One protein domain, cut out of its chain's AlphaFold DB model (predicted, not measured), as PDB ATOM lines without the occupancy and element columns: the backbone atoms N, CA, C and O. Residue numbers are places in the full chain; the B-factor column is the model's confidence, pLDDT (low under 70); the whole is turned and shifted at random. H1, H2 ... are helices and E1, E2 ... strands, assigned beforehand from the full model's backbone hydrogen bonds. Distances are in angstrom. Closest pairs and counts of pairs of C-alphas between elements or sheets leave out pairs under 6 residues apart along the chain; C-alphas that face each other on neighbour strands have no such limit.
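AT A GLANCE: This is residues 115 to 228 of the 505 residues of an uncharacterized protein of Lautropia dentalis (UniProt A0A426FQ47). What does the model show at first sight? Two four-stranded sheets lie face to face as a sandwich, their strands crossed, and one long helix, H1, packs on the face of the second sheet away from the first. Residues 220 to 228 of H1 stick out as an arm. What are the figures? The printed part has 114 residues, class mixed, with eight named strands, E1 to E8, then H1; the sheets, E1 E8 E7 E4 and E2 E3 E6 E5, are antiparallel. It is compact, radius of gyration of the C-alphas 13.9 A, spanning 46 by 34 by 27 A.

IN THESE COORDINATES: Where are the strands? E1 is residues 115 to 119, from C-alpha 115 at (160.365, 178.384, 195.685); E2 is 124 to 129, E3 133 to 138, E4 147 to 150. E5 is 158 to 161, E6 164 to 168, E7 174 to 178, and E8 181 to 187, 20.7 A long. Where is the helix? H1, residues 205 to 228, is 33.9 A long, has a kink of 31 degrees near residue 219 and ends at C-alpha 228, (124.146, 158.143, 201.223).

HOW THE PARTS SIT: What joins the first sheet? N 115 and O 186 of E1 and E8 are 2.8 A apart, as are N 174 and O 185 of the hairpin E7 and E8, and N 149 and O 175 of E4 and E7. And the second? N 125 and O 137 of the hairpin E2 and E3 are 2.8 A apart, as are N 167 and O 134 of E3 and E6, and N 161 and O 164 of the hairpin E5 and E6. How do the sheets meet? In this sandwich, two sheets face to face, the facing parts are 10.5 A centre to centre; the closest C-alphas of E4 and E5, Cys 148 and Cys 158, are 6.5 A apart. Where does H1 sit? It makes two layers with E2 E3 E6 E5, a helix on one face of a sheet, at a height of 5.4 A over the sheet, over E6 and E5; the closest C-alphas of E6 and H1, Ala 166 and Ala 211, are 5.4 A apart. Within it 18 of 20 O i to N i+4 pairs are within hydrogen-bond range.

THE WHOLE: How far does it reach? The C-alphas farthest apart, of Lys 190 and Ser 228, are 47.2 A apart. Is it unbroken and sure? The printed part has no cut, and the link E8 to H1, 17 residues, is long. pLDDT is under 70 at residues 119 to 120, 196, 198 to 205 and 219 to 228.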
ATOM      1  N   LEU A 115     159.376 179.099 196.484       82.62
ATOM      2  CA  LEU A 115     160.365 178.384 195.685       82.62
ATOM      3  C   LEU A 115     159.652 177.362 194.800       82.62
ATOM      4  O   LEU A 115     158.668 176.747 195.218       82.62
ATOM      5  N   ASN A 116     160.184 177.142 193.600       82.88
ATOM      6  CA  ASN A 116     159.782 176.036 192.743       82.88
ATOM      7  C   ASN A 116     161.001 175.292 192.185       82.88
ATOM      8  O   ASN A 116     162.052 175.886 191.958       82.88
ATOM      9  N   TYR A 117     160.840 173.985 191.991       75.88
ATOM     10  CA  TYR A 117     161.819 173.085 191.388       75.88
ATOM     11  C   TYR A 117     161.087 172.209 190.372       75.88
ATOM     12  O   TYR A 117     160.106 171.552 190.725       75.88
ATOM     13  N   GLN A 118     161.536 172.206 189.118       76.25
ATOM     14  CA  GLN A 118     160.853 171.531 188.010       76.25
ATOM     15  C   GLN A 118     161.722 170.426 187.404       76.25
ATOM     16  O   GLN A 118     162.932 170.570 187.250       76.25
ATOM     17  N   VAL A 119     161.077 169.313 187.062       65.62
ATOM     18  CA  VAL A 119     161.626 168.180 186.318       65.62
ATOM     19  C   VAL A 119     160.719 167.986 185.106       65.62
ATOM     20  O   VAL A 119     159.596 167.498 185.232       65.62
ATOM     21  N   GLY A 120     161.199 168.421 183.941       67.12
ATOM     22  CA  GLY A 120     160.372 168.568 182.742       67.12
ATOM     23  C   GLY A 120     159.542 169.858 182.747       67.12
ATOM     24  O   GLY A 120     159.659 170.693 183.642       67.12
ATOM     25  N   THR A 121     158.717 170.045 181.717       72.00
ATOM     26  CA  THR A 121     157.987 171.303 181.487       72.00
ATOM     27  C   THR A 121     156.517 171.150 181.872       72.00
ATOM     28  O   THR A 121     155.738 170.560 181.129       72.00
ATOM     29  N   ILE A 122     156.127 171.697 183.029       72.94
ATOM     30  CA  ILE A 122     154.711 171.780 183.448       72.94
ATOM     31  C   ILE A 122     154.142 173.197 183.221       72.94
ATOM     32  O   ILE A 122     152.931 173.363 183.103       72.94
ATOM     33  N   GLY A 123     155.001 174.215 183.072       80.88
ATOM     34  CA  GLY A 123     154.587 175.571 182.686       80.88
ATOM     35  C   GLY A 123     153.931 176.357 183.823       80.88
ATOM     36  O   GLY A 123     152.917 177.016 183.605       80.88
ATOM     37  N   LEU A 124     154.471 176.259 185.042       84.38
ATOM     38  CA  LEU A 124     154.050 177.077 186.186       84.38
ATOM     39  C   LEU A 124     154.439 178.547 185.965       84.38
ATOM     40  O   LEU A 124     155.601 178.835 185.693       84.38
ATOM     41  N   THR A 125     153.497 179.471 186.159       82.44
ATOM     42  CA  THR A 125     153.722 180.926 186.073       82.44
ATOM     43  C   THR A 125     153.720 181.620 187.434       82.44
ATOM     44  O   THR A 125     154.417 182.619 187.611       82.44
ATOM     45  N   ALA A 126     152.961 181.109 188.409       82.31
ATOM     46  CA  ALA A 126     152.944 181.626 189.777       82.31
ATOM     47  C   ALA A 126     152.500 180.562 190.792       82.31
ATOM     48  O   ALA A 126     151.675 179.707 190.480       82.31
ATOM     49  N   ALA A 127     152.984 180.669 192.030       86.00
ATOM     50  CA  ALA A 127     152.482 179.922 193.181       86.00
ATOM     51  C   ALA A 127     152.372 180.856 194.395       86.00
ATOM     52  O   ALA A 127     153.251 181.689 194.604       86.00
ATOM     53  N   PHE A 128     151.284 180.761 195.162       85.19
ATOM     54  CA  PHE A 128     151.046 181.572 196.366       85.19
ATOM     55  C   PHE A 128     149.911 180.990 197.219       85.19
ATOM     56  O   PHE A 128     149.122 180.177 196.743       85.19
ATOM     57  N   ASP A 129     149.751 181.467 198.452       85.44
ATOM     58  CA  ASP A 129     148.627 181.129 199.325       85.44
ATOM     59  C   ASP A 129     147.745 182.336 199.713       85.44
ATOM     60  O   ASP A 129     148.107 183.510 199.566       85.44
ATOM     61  N   ASP A 130     146.553 182.026 200.228       81.06
ATOM     62  CA  ASP A 130     145.656 182.982 200.898       81.06
ATOM     63  C   ASP A 130     145.570 182.769 202.425       81.06
ATOM     64  O   ASP A 130     144.614 183.210 203.065       81.06
ATOM     65  N   GLY A 131     146.539 182.064 203.015       82.00
ATOM     66  CA  GLY A 131     146.528 181.612 204.407       82.00
ATOM     67  C   GLY A 131     145.602 180.423 204.696       82.00
ATOM     68  O   GLY A 131     145.590 179.934 205.824       82.00
ATOM     69  N   SER A 132     144.824 179.942 203.717       84.19
ATOM     70  CA  SER A 132     143.915 178.793 203.878       84.19
ATOM     71  C   SER A 132     144.027 177.737 202.775       84.19
ATOM     72  O   SER A 132     143.773 176.566 203.033       84.19
ATOM     73  N   HIS A 133     144.380 178.150 201.559       88.38
ATOM     74  CA  HIS A 133     144.560 177.314 200.376       88.38
ATOM     75  C   HIS A 133     145.807 177.792 199.627       88.38
ATOM     76  O   HIS A 133     146.085 178.994 199.588       88.38
ATOM     77  N   THR A 134     146.535 176.865 199.006       90.38
ATOM     78  CA  THR A 134     147.613 177.182 198.059       90.38
ATOM     79  C   THR A 134     147.078 177.157 196.628       90.38
ATOM     80  O   THR A 134     146.254 176.312 196.276       90.38
ATOM     81  N   TYR A 135     147.547 178.083 195.800       90.00
ATOM     82  CA  TYR A 135     147.170 178.241 194.401       90.00
ATOM     83  C   TYR A 135     148.408 178.147 193.513       90.00
ATOM     84  O   TYR A 135     149.476 178.645 193.874       90.00
ATOM     85  N   ALA A 136     148.242 177.534 192.344       89.75
ATOM     86  CA  ALA A 136     149.233 177.504 191.278       89.75
ATOM     87  C   ALA A 136     148.583 177.957 189.959       89.75
ATOM     88  O   ALA A 136     147.524 177.454 189.578       89.75
ATOM     89  N   GLU A 137     149.209 178.922 189.289       88.62
ATOM     90  CA  GLU A 137     148.830 179.431 187.967       88.62
ATOM     91  C   GLU A 137     149.768 178.830 186.904       88.62
ATOM     92  O   GLU A 137     150.968 178.683 187.147       88.62
ATOM     93  N   PHE A 138     149.234 178.484 185.730       87.88
ATOM     94  CA  PHE A 138     149.969 177.837 184.635       87.88
ATOM     95  C   PHE A 138     149.815 178.593 183.303       87.88
ATOM     96  O   PHE A 138     148.838 179.313 183.082       87.88
ATOM     97  N   GLU A 139     150.760 178.415 182.378       87.31
ATOM     98  CA  GLU A 139     150.686 178.978 181.018       87.31
ATOM     99  C   GLU A 139     149.549 178.357 180.198       87.31
ATOM    100  O   GLU A 139     148.859 179.038 179.436       87.31
ATOM    101  N   GLN A 140     149.335 177.053 180.378       88.19
ATOM    102  CA  GLN A 140     148.318 176.261 179.693       88.19
ATOM    103  C   GLN A 140     147.252 175.775 180.691       88.19
ATOM    104  O   GLN A 140     147.493 175.791 181.902       88.19
ATOM    105  N   PRO A 141     146.070 175.338 180.218       89.44
ATOM    106  CA  PRO A 141     145.085 174.706 181.082       89.44
ATOM    107  C   PRO A 141     145.684 173.514 181.833       89.44
ATOM    108  O   PRO A 141     146.406 172.705 181.252       89.44
ATOM    109  N   VAL A 142     145.370 173.406 183.123       90.00
ATOM    110  CA  VAL A 142     145.931 172.380 184.007       90.00
ATOM    111  C   VAL A 142     145.552 170.979 183.497       90.00
ATOM    112  O   VAL A 142     144.360 170.734 183.271       90.00
ATOM    113  N   PRO A 143     146.511 170.042 183.340       84.88
ATOM    114  CA  PRO A 143     146.216 168.670 182.929       84.88
ATOM    115  C   PRO A 143     145.232 167.980 183.883       84.88
ATOM    116  O   PRO A 143     145.345 168.093 185.103       84.88
ATOM    117  N   SER A 144     144.264 167.242 183.335       82.56
ATOM    118  CA  SER A 144     143.207 166.578 184.117       82.56
ATOM    119  C   SER A 144     143.701 165.435 185.009       82.56
ATOM    120  O   SER A 144     142.998 165.021 185.925       82.56
ATOM    121  N   ASP A 145     144.886 164.911 184.714       85.56
ATOM    122  CA  ASP A 145     145.598 163.851 185.425       85.56
ATOM    123  C   ASP A 145     146.761 164.386 186.284       85.56
ATOM    124  O   ASP A 145     147.516 163.596 186.853       85.56
ATOM    125  N   LEU A 146     146.887 165.715 186.435       88.75
ATOM    126  CA  LEU A 146     147.821 166.322 187.383       88.75
ATOM    127  C   LEU A 146     147.440 165.923 188.819       88.75
ATOM    128  O   LEU A 146     146.382 166.300 189.326       88.75
ATOM    129  N   ALA A 147     148.324 165.189 189.490       87.62
ATOM    130  CA  ALA A 147     148.147 164.764 190.875       87.62
ATOM    131  C   ALA A 147     148.982 165.623 191.836       87.62
ATOM    132  O   ALA A 147     150.122 165.976 191.531       87.62
ATOM    133  N   CYS A 148     148.417 165.928 193.006       91.88
ATOM    134  CA  CYS A 148     149.016 166.786 194.027       91.88
ATOM    135  C   CYS A 148     149.347 165.969 195.280       91.88
ATOM    136  O   CYS A 148     148.485 165.244 195.775       91.88
ATOM    137  N   PHE A 149     150.554 166.113 195.817       87.81
ATOM    138  CA  PHE A 149     151.023 165.403 197.010       87.81
ATOM    139  C   PHE A 149     151.693 166.367 197.996       87.81
ATOM    140  O   PHE A 149     152.210 167.398 197.571       87.81
ATOM    141  N   ASP A 150     151.698 166.040 199.287       88.56
ATOM    142  CA  ASP A 150     152.452 166.781 200.310       88.56
ATOM    143  C   ASP A 150     153.945 166.391 200.353       88.56
ATOM    144  O   ASP A 150     154.427 165.591 199.543       88.56
ATOM    145  N   ASP A 151     154.696 166.952 201.307       82.38
ATOM    146  CA  ASP A 151     156.111 166.643 201.542       82.38
ATOM    147  C   ASP A 151     156.365 165.212 202.059       82.38
ATOM    148  O   ASP A 151     157.498 164.733 201.998       82.38
ATOM    149  N   ALA A 152     155.324 164.501 202.506       82.88
ATOM    150  CA  ALA A 152     155.368 163.086 202.881       82.88
ATOM    151  C   ALA A 152     154.906 162.138 201.749       82.88
ATOM    152  O   ALA A 152     154.993 160.917 201.899       82.88
ATOM    153  N   GLY A 153     154.435 162.673 200.617       79.88
ATOM    154  CA  GLY A 153     153.914 161.906 199.484       79.88
ATOM    155  C   GLY A 153     152.453 161.457 199.622       79.88
ATOM    156  O   GLY A 153     152.005 160.621 198.834       79.88
ATOM    157  N   ALA A 154     151.691 161.982 200.587       87.25
ATOM    158  CA  ALA A 154     150.258 161.723 200.694       87.25
ATOM    159  C   ALA A 154     149.472 162.565 199.675       87.25
ATOM    160  O   ALA A 154     149.811 163.715 199.407       87.25
ATOM    161  N   LEU A 155     148.413 161.991 199.094       85.94
ATOM    162  CA  LEU A 155     147.601 162.658 198.071       85.94
ATOM    163  C   LEU A 155     146.780 163.808 198.679       85.94
ATOM    164  O   LEU A 155     145.973 163.592 199.585       85.94
ATOM    165  N   LEU A 156     146.941 165.009 198.127       88.62
ATOM    166  CA  LEU A 156     146.232 166.216 198.536       88.62
ATOM    167  C   LEU A 156     144.946 166.434 197.736       88.62
ATOM    168  O   LEU A 156     144.855 166.135 196.543       88.62
ATOM    169  N   GLY A 157     143.948 167.028 198.392       86.06
ATOM    170  CA  GLY A 157     142.755 167.531 197.726       86.06
ATOM    171  C   GLY A 157     143.112 168.722 196.840       86.06
ATOM    172  O   GLY A 157     143.413 169.798 197.345       86.06
ATOM    173  N   CYS A 158     143.073 168.552 195.520       90.00
ATOM    174  CA  CYS A 158     143.234 169.656 194.580       90.00
ATOM    175  C   CYS A 158     142.190 169.619 193.456       90.00
ATOM    176  O   CYS A 158     141.608 168.567 193.160       90.00
ATOM    177  N   GLU A 159     141.907 170.795 192.893       89.75
ATOM    178  CA  GLU A 159     140.922 171.026 191.831       89.75
ATOM    179  C   GLU A 159     141.403 172.112 190.871       89.75
ATOM    180  O   GLU A 159     141.904 173.158 191.291       89.75
ATOM    181  N   ALA A 160     141.191 171.879 189.577       89.62
ATOM    182  CA  ALA A 160     141.594 172.781 188.511       89.62
ATOM    183  C   ALA A 160     140.404 173.500 187.859       89.62
ATOM    184  O   ALA A 160     139.310 172.942 187.705       89.62
ATOM    185  N   VAL A 161     140.638 174.740 187.422       85.00
ATOM    186  CA  VAL A 161     139.741 175.529 186.568       85.00
ATOM    187  C   VAL A 161     140.580 176.315 185.564       85.00
ATOM    188  O   VAL A 161     141.263 177.272 185.929       85.00
ATOM    189  N   GLY A 162     140.514 175.929 184.288       88.06
ATOM    190  CA  GLY A 162     141.354 176.525 183.249       88.06
ATOM    191  C   GLY A 162     142.827 176.376 183.618       88.06
ATOM    192  O   GLY A 162     143.293 175.260 183.817       88.06
ATOM    193  N   ASN A 163     143.523 177.500 183.757       90.38
ATOM    194  CA  ASN A 163     144.948 177.587 184.077       90.38
ATOM    195  C   ASN A 163     145.255 177.665 185.588       90.38
ATOM    196  O   ASN A 163     146.403 177.889 185.957       90.38
ATOM    197  N   VAL A 164     144.252 177.548 186.466       89.50
ATOM    198  CA  VAL A 164     144.429 177.682 187.921       89.50
ATOM    199  C   VAL A 164     144.151 176.359 188.618       89.50
ATOM    200  O   VAL A 164     143.081 175.773 188.447       89.50
ATOM    201  N   LEU A 165     145.090 175.932 189.456       92.31
ATOM    202  CA  LEU A 165     144.949 174.840 190.410       92.31
ATOM    203  C   LEU A 165     144.794 175.424 191.818       92.31
ATOM    204  O   LEU A 165     145.601 176.251 192.236       92.31
ATOM    205  N   ALA A 166     143.788 174.969 192.562       91.88
ATOM    206  CA  ALA A 166     143.678 175.202 193.999       91.88
ATOM    207  C   ALA A 166     143.959 173.899 194.758       91.88
ATOM    208  O   ALA A 166     143.501 172.830 194.348       91.88
ATOM    209  N   VAL A 167     144.679 174.001 195.873       92.75
ATOM    210  CA  VAL A 167     145.019 172.901 196.785       92.75
ATOM    211  C   VAL A 167     144.417 173.185 198.165       92.75
ATOM    212  O   VAL A 167     144.450 174.315 198.653       92.75
ATOM    213  N   GLU A 168     143.832 172.160 198.783       89.94
ATOM    214  CA  GLU A 168     143.244 172.191 200.124       89.94
ATOM    215  C   GLU A 168     144.344 172.394 201.172       89.94
ATOM    216  O   GLU A 168     145.206 171.531 201.335       89.94
ATOM    217  N   GLY A 169     144.318 173.516 201.898       86.94
ATOM    218  CA  GLY A 169     145.312 173.832 202.927       86.94
ATOM    219  C   GLY A 169     146.550 174.587 202.425       86.94
ATOM    220  O   GLY A 169     146.720 174.859 201.237       86.94
ATOM    221  N   VAL A 170     147.425 174.928 203.374       88.50
ATOM    222  CA  VAL A 170     148.766 175.480 203.133       88.50
ATOM    223  C   VAL A 170     149.784 174.464 203.640       88.50
ATOM    224  O   VAL A 170     149.705 174.032 204.790       88.50
ATOM    225  N   HIS A 171     150.727 174.078 202.780       87.94
ATOM    226  CA  HIS A 171     151.654 172.965 203.014       87.94
ATOM    227  C   HIS A 171     153.109 173.427 203.027       87.94
ATOM    228  O   HIS A 171     153.452 174.449 202.435       87.94
ATOM    229  N   LYS A 172     153.984 172.649 203.677       86.94
ATOM    230  CA  LYS A 172     155.441 172.897 203.678       86.94
ATOM    231  C   LYS A 172     156.074 172.694 202.304       86.94
ATOM    232  O   LYS A 172     157.076 173.324 201.989       86.94
ATOM    233  N   GLY A 173     155.482 171.810 201.513       86.06
ATOM    234  CA  GLY A 173     155.829 171.540 200.132       86.06
ATOM    235  C   GLY A 173     154.661 170.836 199.456       86.06
ATOM    236  O   GLY A 173     153.901 170.125 200.114       86.06
ATOM    237  N   ILE A 174     154.503 171.063 198.158       90.56
ATOM    238  CA  ILE A 174     153.501 170.410 197.321       90.56
ATOM    239  C   ILE A 174     154.221 169.877 196.091       90.56
ATOM    240  O   ILE A 174     154.812 170.641 195.327       90.56
ATOM    241  N   LEU A 175     154.160 168.565 195.894       88.38
ATOM    242  CA  LEU A 175     154.645 167.892 194.699       88.38
ATOM    243  C   LEU A 175     153.481 167.700 193.723       88.38
ATOM    244  O   LEU A 175     152.517 166.995 194.007       88.38
ATOM    245  N   LEU A 176     153.589 168.314 192.553       89.50
ATOM    246  CA  LEU A 176     152.669 168.194 191.432       89.50
ATOM    247  C   LEU A 176     153.276 167.232 190.404       89.50
ATOM    248  O   LEU A 176     154.441 167.385 190.035       89.50
ATOM    249  N   ARG A 177     152.521 166.226 189.950       87.25
ATOM    250  CA  ARG A 177     153.002 165.200 189.004       87.25
ATOM    251  C   ARG A 177     152.054 165.024 187.827       87.25
ATOM    252  O   ARG A 177     150.857 164.852 188.035       87.25
ATOM    253  N   HIS A 178     152.607 165.005 186.617       85.50
ATOM    254  CA  HIS A 178     151.890 164.769 185.361       85.50
ATOM    255  C   HIS A 178     152.743 163.858 184.464       85.50
ATOM    256  O   HIS A 178     153.727 164.296 183.856       85.50
ATOM    257  N   GLY A 179     152.396 162.568 184.440       83.06
ATOM    258  CA  GLY A 179     153.208 161.523 183.814       83.06
ATOM    259  C   GLY A 179     154.619 161.449 184.413       83.06
ATOM    260  O   GLY A 179     154.791 161.224 185.614       83.06
ATOM    261  N   GLU A 180     155.624 161.648 183.560       79.38
ATOM    262  CA  GLU A 180     157.045 161.699 183.934       79.38
ATOM    263  C   GLU A 180     157.482 163.076 184.463       79.38
ATOM    264  O   GLU A 180     158.522 163.180 185.111       79.38
ATOM    265  N   ASN A 181     156.686 164.129 184.238       80.81
ATOM    266  CA  ASN A 181     157.006 165.474 184.705       80.81
ATOM    267  C   ASN A 181     156.642 165.640 186.186       80.81
ATOM    268  O   ASN A 181     155.591 165.174 186.646       80.81
ATOM    269  N   ALA A 182     157.474 166.382 186.913       81.62
ATOM    270  CA  ALA A 182     157.232 166.749 188.300       81.62
ATOM    271  C   ALA A 182     157.576 168.220 188.566       81.62
ATOM    272  O   ALA A 182     158.511 168.775 188.000       81.62
ATOM    273  N   LEU A 183     156.827 168.843 189.468       84.56
ATOM    274  CA  LEU A 183     157.022 170.214 189.921       84.56
ATOM    275  C   LEU A 183     156.822 170.241 191.431       84.56
ATOM    276  O   LEU A 183     155.752 169.896 191.920       84.56
ATOM    277  N   PHE A 184     157.835 170.661 192.173       85.38
ATOM    278  CA  PHE A 184     157.741 170.877 193.609       85.38
ATOM    279  C   PHE A 184     157.652 172.376 193.893       85.38
ATOM    280  O   PHE A 184     158.529 173.125 193.465       85.38
ATOM    281  N   ILE A 185     156.612 172.809 194.608       87.94
ATOM    282  CA  ILE A 185     156.459 174.183 195.110       87.94
ATOM    283  C   ILE A 185     156.495 174.188 196.637       87.94
ATOM    284  O   ILE A 185     155.914 173.313 197.274       87.94
ATOM    285  N   ALA A 186     157.157 175.173 197.240       85.56
ATOM    286  CA  ALA A 186     157.250 175.306 198.693       85.56
ATOM    287  C   ALA A 186     157.371 176.781 199.109       85.56
ATOM    288  O   ALA A 186     158.031 177.543 198.400       85.56
ATOM    289  N   PRO A 187     156.809 177.199 200.259       84.50
ATOM    290  CA  PRO A 187     157.121 178.501 200.844       84.50
ATOM    291  C   PRO A 187     158.632 178.641 201.077       84.50
ATOM    292  O   PRO A 187     159.274 177.721 201.589       84.50
ATOM    293  N   ASN A 188     159.217 179.782 200.717       83.62
ATOM    294  CA  ASN A 188     160.642 180.035 200.901       83.62
ATOM    295  C   ASN A 188     160.957 180.252 202.395       83.62
ATOM    296  O   ASN A 188     160.516 181.252 202.960       83.62
ATOM    297  N   PRO A 189     161.767 179.394 203.047       81.56
ATOM    298  CA  PRO A 189     162.110 179.559 204.460       81.56
ATOM    299  C   PRO A 189     163.041 180.753 204.736       81.56
ATOM    300  O   PRO A 189     163.278 181.071 205.900       81.56
ATOM    301  N   LYS A 190     163.608 181.384 203.695       80.38
ATOM    302  CA  LYS A 190     164.424 182.604 203.813       80.38
ATOM    303  C   LYS A 190     163.610 183.888 203.711       80.38
ATOM    304  O   LYS A 190     164.027 184.896 204.277       80.38
ATOM    305  N   ALA A 191     162.494 183.858 202.984       80.69
ATOM    306  CA  ALA A 191     161.623 185.011 202.848       80.69
ATOM    307  C   ALA A 191     160.907 185.290 204.174       80.69
ATOM    308  O   ALA A 191     160.612 184.383 204.959       80.69
ATOM    309  N   GLN A 192     160.576 186.555 204.416       76.88
ATOM    310  CA  GLN A 192     159.606 186.890 205.456       76.88
ATOM    311  C   GLN A 192     158.252 186.223 205.163       76.88
ATOM    312  O   GLN A 192     157.921 185.934 204.014       76.88
ATOM    313  N   ALA A 193     157.449 185.978 206.203       72.94
ATOM    314  CA  ALA A 193     156.151 185.324 206.047       72.94
ATOM    315  C   ALA A 193     155.268 186.078 205.035       72.94
ATOM    316  O   ALA A 193     155.002 187.273 205.199       72.94
ATOM    317  N   ALA A 194     154.818 185.371 203.994       70.00
ATOM    318  CA  ALA A 194     154.044 185.954 202.909       70.00
ATOM    319  C   ALA A 194     152.746 186.592 203.437       70.00
ATOM    320  O   ALA A 194     151.981 185.931 204.142       70.00
ATOM    321  N   PRO A 195     152.433 187.858 203.094       70.94
ATOM    322  CA  PRO A 195     151.129 188.419 203.420       70.94
ATOM    323  C   PRO A 195     150.061 187.684 202.588       70.94
ATOM    324  O   PRO A 195     150.190 187.695 201.356       70.94
ATOM    325  N   PRO A 196     149.007 187.099 203.188       69.88
ATOM    326  CA  PRO A 196     147.987 186.334 202.464       69.88
ATOM    327  C   PRO A 196     147.443 187.071 201.235       69.88
ATOM    328  O   PRO A 196     147.071 188.248 201.322       69.88
ATOM    329  N   ARG A 197     147.409 186.414 200.068       70.38
ATOM    330  CA  ARG A 197     146.954 187.068 198.830       70.38
ATOM    331  C   ARG A 197     145.428 187.163 198.817       70.38
ATOM    332  O   ARG A 197     144.727 186.156 198.825       70.38
ATOM    333  N   GLN A 198     144.893 188.378 198.720       64.94
ATOM    334  CA  GLN A 198     143.476 188.557 198.400       64.94
ATOM    335  C   GLN A 198     143.251 188.256 196.910       64.94
ATOM    336  O   GLN A 198     143.716 189.001 196.047       64.94
ATOM    337  N   LEU A 199     142.505 187.186 196.612       63.47
ATOM    338  CA  LEU A 199     142.165 186.747 195.244       63.47
ATOM    339  C   LEU A 199     141.502 187.852 194.394       63.47
ATOM    340  O   LEU A 199     141.608 187.817 193.168       63.47
ATOM    341  N   GLY A 200     140.873 188.841 195.049       55.19
ATOM    342  CA  GLY A 200     140.193 190.014 194.475       55.19
ATOM    343  C   GLY A 200     140.948 190.765 193.372       55.19
ATOM    344  O   GLY A 200     140.317 191.348 192.500       55.19
ATOM    345  N   ASN A 201     142.283 190.720 193.381       55.53
ATOM    346  CA  ASN A 201     143.130 191.613 192.583       55.53
ATOM    347  C   ASN A 201     143.781 190.939 191.356       55.53
ATOM    348  O   ASN A 201     144.786 191.437 190.851       55.53
ATOM    349  N   THR A 202     143.267 189.791 190.896       54.81
ATOM    350  CA  THR A 202     143.871 189.007 189.800       54.81
ATOM    351  C   THR A 202     142.996 188.995 188.535       54.81
ATOM    352  O   THR A 202     141.779 188.847 188.649       54.81
ATOM    353  N   PRO A 203     143.567 189.063 187.313       54.66
ATOM    354  CA  PRO A 203     142.802 188.854 186.074       54.66
ATOM    355  C   PRO A 203     142.119 187.476 186.023       54.66
ATOM    356  O   PRO A 203     141.042 187.327 185.453       54.66
ATOM    357  N   ALA A 204     142.722 186.480 186.676       64.50
ATOM    358  CA  ALA A 204     142.210 185.122 186.809       64.50
ATOM    359  C   ALA A 204     141.268 184.919 188.021       64.50
ATOM    360  O   ALA A 204     141.056 183.775 188.430       64.50
ATOM    361  N   TRP A 205     140.698 185.983 188.609       68.19
ATOM    362  CA  TRP A 205     139.830 185.926 189.803       68.19
ATOM    363  C   TRP A 205     138.777 184.810 189.740       68.19
ATOM    364  O   TRP A 205     138.611 184.041 190.688       68.19
ATOM    365  N   ALA A 206     138.090 184.696 188.598       70.88
ATOM    366  CA  ALA A 206     136.984 183.755 188.423       70.88
ATOM    367  C   ALA A 206     137.451 182.299 188.494       70.88
ATOM    368  O   ALA A 206     136.808 181.482 189.153       70.88
ATOM    369  N   ALA A 207     138.600 181.996 187.883       74.62
ATOM    370  CA  ALA A 207     139.214 180.679 187.950       74.62
ATOM    371  C   ALA A 207     139.654 180.347 189.383       74.62
ATOM    372  O   ALA A 207     139.335 179.268 189.874       74.62
ATOM    373  N   HIS A 208     140.272 181.295 190.097       74.19
ATOM    374  CA  HIS A 208     140.680 181.113 191.495       74.19
ATOM    375  C   HIS A 208     139.503 180.817 192.431       74.19
ATOM    376  O   HIS A 208     139.541 179.848 193.191       74.19
ATOM    377  N   VAL A 209     138.429 181.612 192.368       73.44
ATOM    378  CA  VAL A 209     137.247 181.408 193.222       73.44
ATOM    379  C   VAL A 209     136.490 180.137 192.836       73.44
ATOM    380  O   VAL A 209     136.016 179.416 193.713       73.44
ATOM    381  N   GLN A 210     136.407 179.801 191.547       79.31
ATOM    382  CA  GLN A 210     135.783 178.553 191.109       79.31
ATOM    383  C   GLN A 210     136.608 177.321 191.516       79.31
ATOM    384  O   GLN A 210     136.017 176.349 191.984       79.31
ATOM    385  N   ALA A 211     137.941 177.362 191.406       80.06
ATOM    386  CA  ALA A 211     138.831 176.284 191.834       80.06
ATOM    387  C   ALA A 211     138.744 176.082 193.352       80.06
ATOM    388  O   ALA A 211     138.455 174.975 193.804       80.06
ATOM    389  N   ARG A 212     138.843 177.163 194.139       80.88
ATOM    390  CA  ARG A 212     138.630 177.138 195.595       80.88
ATOM    391  C   ARG A 212     137.281 176.519 195.967       80.88
ATOM    392  O   ARG A 212     137.223 175.628 196.809       80.88
ATOM    393  N   ASN A 213     136.195 176.962 195.331       79.44
ATOM    394  CA  ASN A 213     134.860 176.432 195.609       79.44
ATOM    395  C   ASN A 213     134.748 174.944 195.252       79.44
ATOM    396  O   ASN A 213     134.093 174.204 195.982       79.44
ATOM    397  N   ARG A 214     135.404 174.477 194.180       77.38
ATOM    398  CA  ARG A 214     135.483 173.042 193.868       77.38
ATOM    399  C   ARG A 214     136.221 172.270 194.962       77.38
ATOM    400  O   ARG A 214     135.661 171.286 195.438       77.38
ATOM    401  N   VAL A 215     137.394 172.733 195.415       80.56
ATOM    402  CA  VAL A 215     138.144 172.096 196.522       80.56
ATOM    403  C   VAL A 215     137.270 171.993 197.774       80.56
ATOM    404  O   VAL A 215     137.025 170.894 198.268       80.56
ATOM    405  N   ILE A 216     136.722 173.123 198.232       79.25
ATOM    406  CA  ILE A 216     135.906 173.208 199.453       79.25
ATOM    407  C   ILE A 216     134.675 172.296 199.381       79.25
ATOM    408  O   ILE A 216     134.283 171.720 200.394       79.25
ATOM    409  N   LEU A 217     134.047 172.153 198.210       72.12
ATOM    410  CA  LEU A 217     132.852 171.322 198.042       72.12
ATOM    411  C   LEU A 217     133.167 169.830 197.845       72.12
ATOM    412  O   LEU A 217     132.313 169.000 198.163       72.12
ATOM    413  N   LYS A 218     134.372 169.465 197.384       71.06
ATOM    414  CA  LYS A 218     134.790 168.073 197.127       71.06
ATOM    415  C   LYS A 218     134.728 167.212 198.387       71.06
ATOM    416  O   LYS A 218     134.136 166.133 198.362       71.06
ATOM    417  N   THR A 219     135.274 167.700 199.501       66.81
ATOM    418  CA  THR A 219     135.333 166.946 200.765       66.81
ATOM    419  C   THR A 219     133.936 166.713 201.382       66.81
ATOM    420  O   THR A 219     133.595 165.552 201.630       66.81
ATOM    421  N   PRO A 220     133.056 167.725 201.550       63.91
ATOM    422  CA  PRO A 220     131.673 167.520 201.986       63.91
ATOM    423  C   PRO A 220     130.834 166.680 201.018       63.91
ATOM    424  O   PRO A 220     130.028 165.873 201.478       63.91
ATOM    425  N   LEU A 221     131.022 166.829 199.698       66.00
ATOM    426  CA  LEU A 221     130.313 166.030 198.694       66.00
ATOM    427  C   LEU A 221     130.708 164.554 198.770       66.00
ATOM    428  O   LEU A 221     129.825 163.699 198.772       66.00
ATOM    429  N   ARG A 222     132.007 164.244 198.907       63.09
ATOM    430  CA  ARG A 222     132.482 162.871 199.126       63.09
ATOM    431  C   ARG A 222     131.867 162.280 200.392       63.09
ATOM    432  O   ARG A 222     131.282 161.206 200.328       63.09
ATOM    433  N   GLN A 223     131.891 163.012 201.505       63.28
ATOM    434  CA  GLN A 223     131.260 162.554 202.747       63.28
ATOM    435  C   GLN A 223     129.735 162.388 202.623       63.28
ATOM    436  O   GLN A 223     129.155 161.513 203.258       63.28
ATOM    437  N   ALA A 224     129.048 163.225 201.840       62.41
ATOM    438  CA  ALA A 224     127.616 163.076 201.578       62.41
ATOM    439  C   ALA A 224     127.321 161.852 200.691       62.41
ATOM    440  O   ALA A 224     126.337 161.148 200.929       62.41
ATOM    441  N   LEU A 225     128.189 161.559 199.718       66.12
ATOM    442  CA  LEU A 225     128.115 160.359 198.885       66.12
ATOM    443  C   LEU A 225     128.388 159.092 199.706       66.12
ATOM    444  O   LEU A 225     127.624 158.143 199.620       66.12
ATOM    445  N   GLU A 226     129.397 159.098 200.577       62.28
ATOM    446  CA  GLU A 226     129.705 157.993 201.499       62.28
ATOM    447  C   GLU A 226     128.546 157.728 202.477       62.28
ATOM    448  O   GLU A 226     128.092 156.591 202.616       62.28
ATOM    449  N   ARG A 227     127.981 158.785 203.086       64.88
ATOM    450  CA  ARG A 227     126.809 158.677 203.979       64.88
ATOM    451  C   ARG A 227     125.545 158.182 203.267       64.88
ATOM    452  O   ARG A 227     124.752 157.487 203.892       64.88
ATOM    453  N   SER A 228     125.335 158.545 201.999       51.78
ATOM    454  CA  SER A 228     124.146 158.143 201.223       51.78
ATOM    455  C   SER A 228     124.293 156.786 200.530       51.78
ATOM    456  O   SER A 228     123.299 156.081 200.378       51.78
TER     457      SER A 228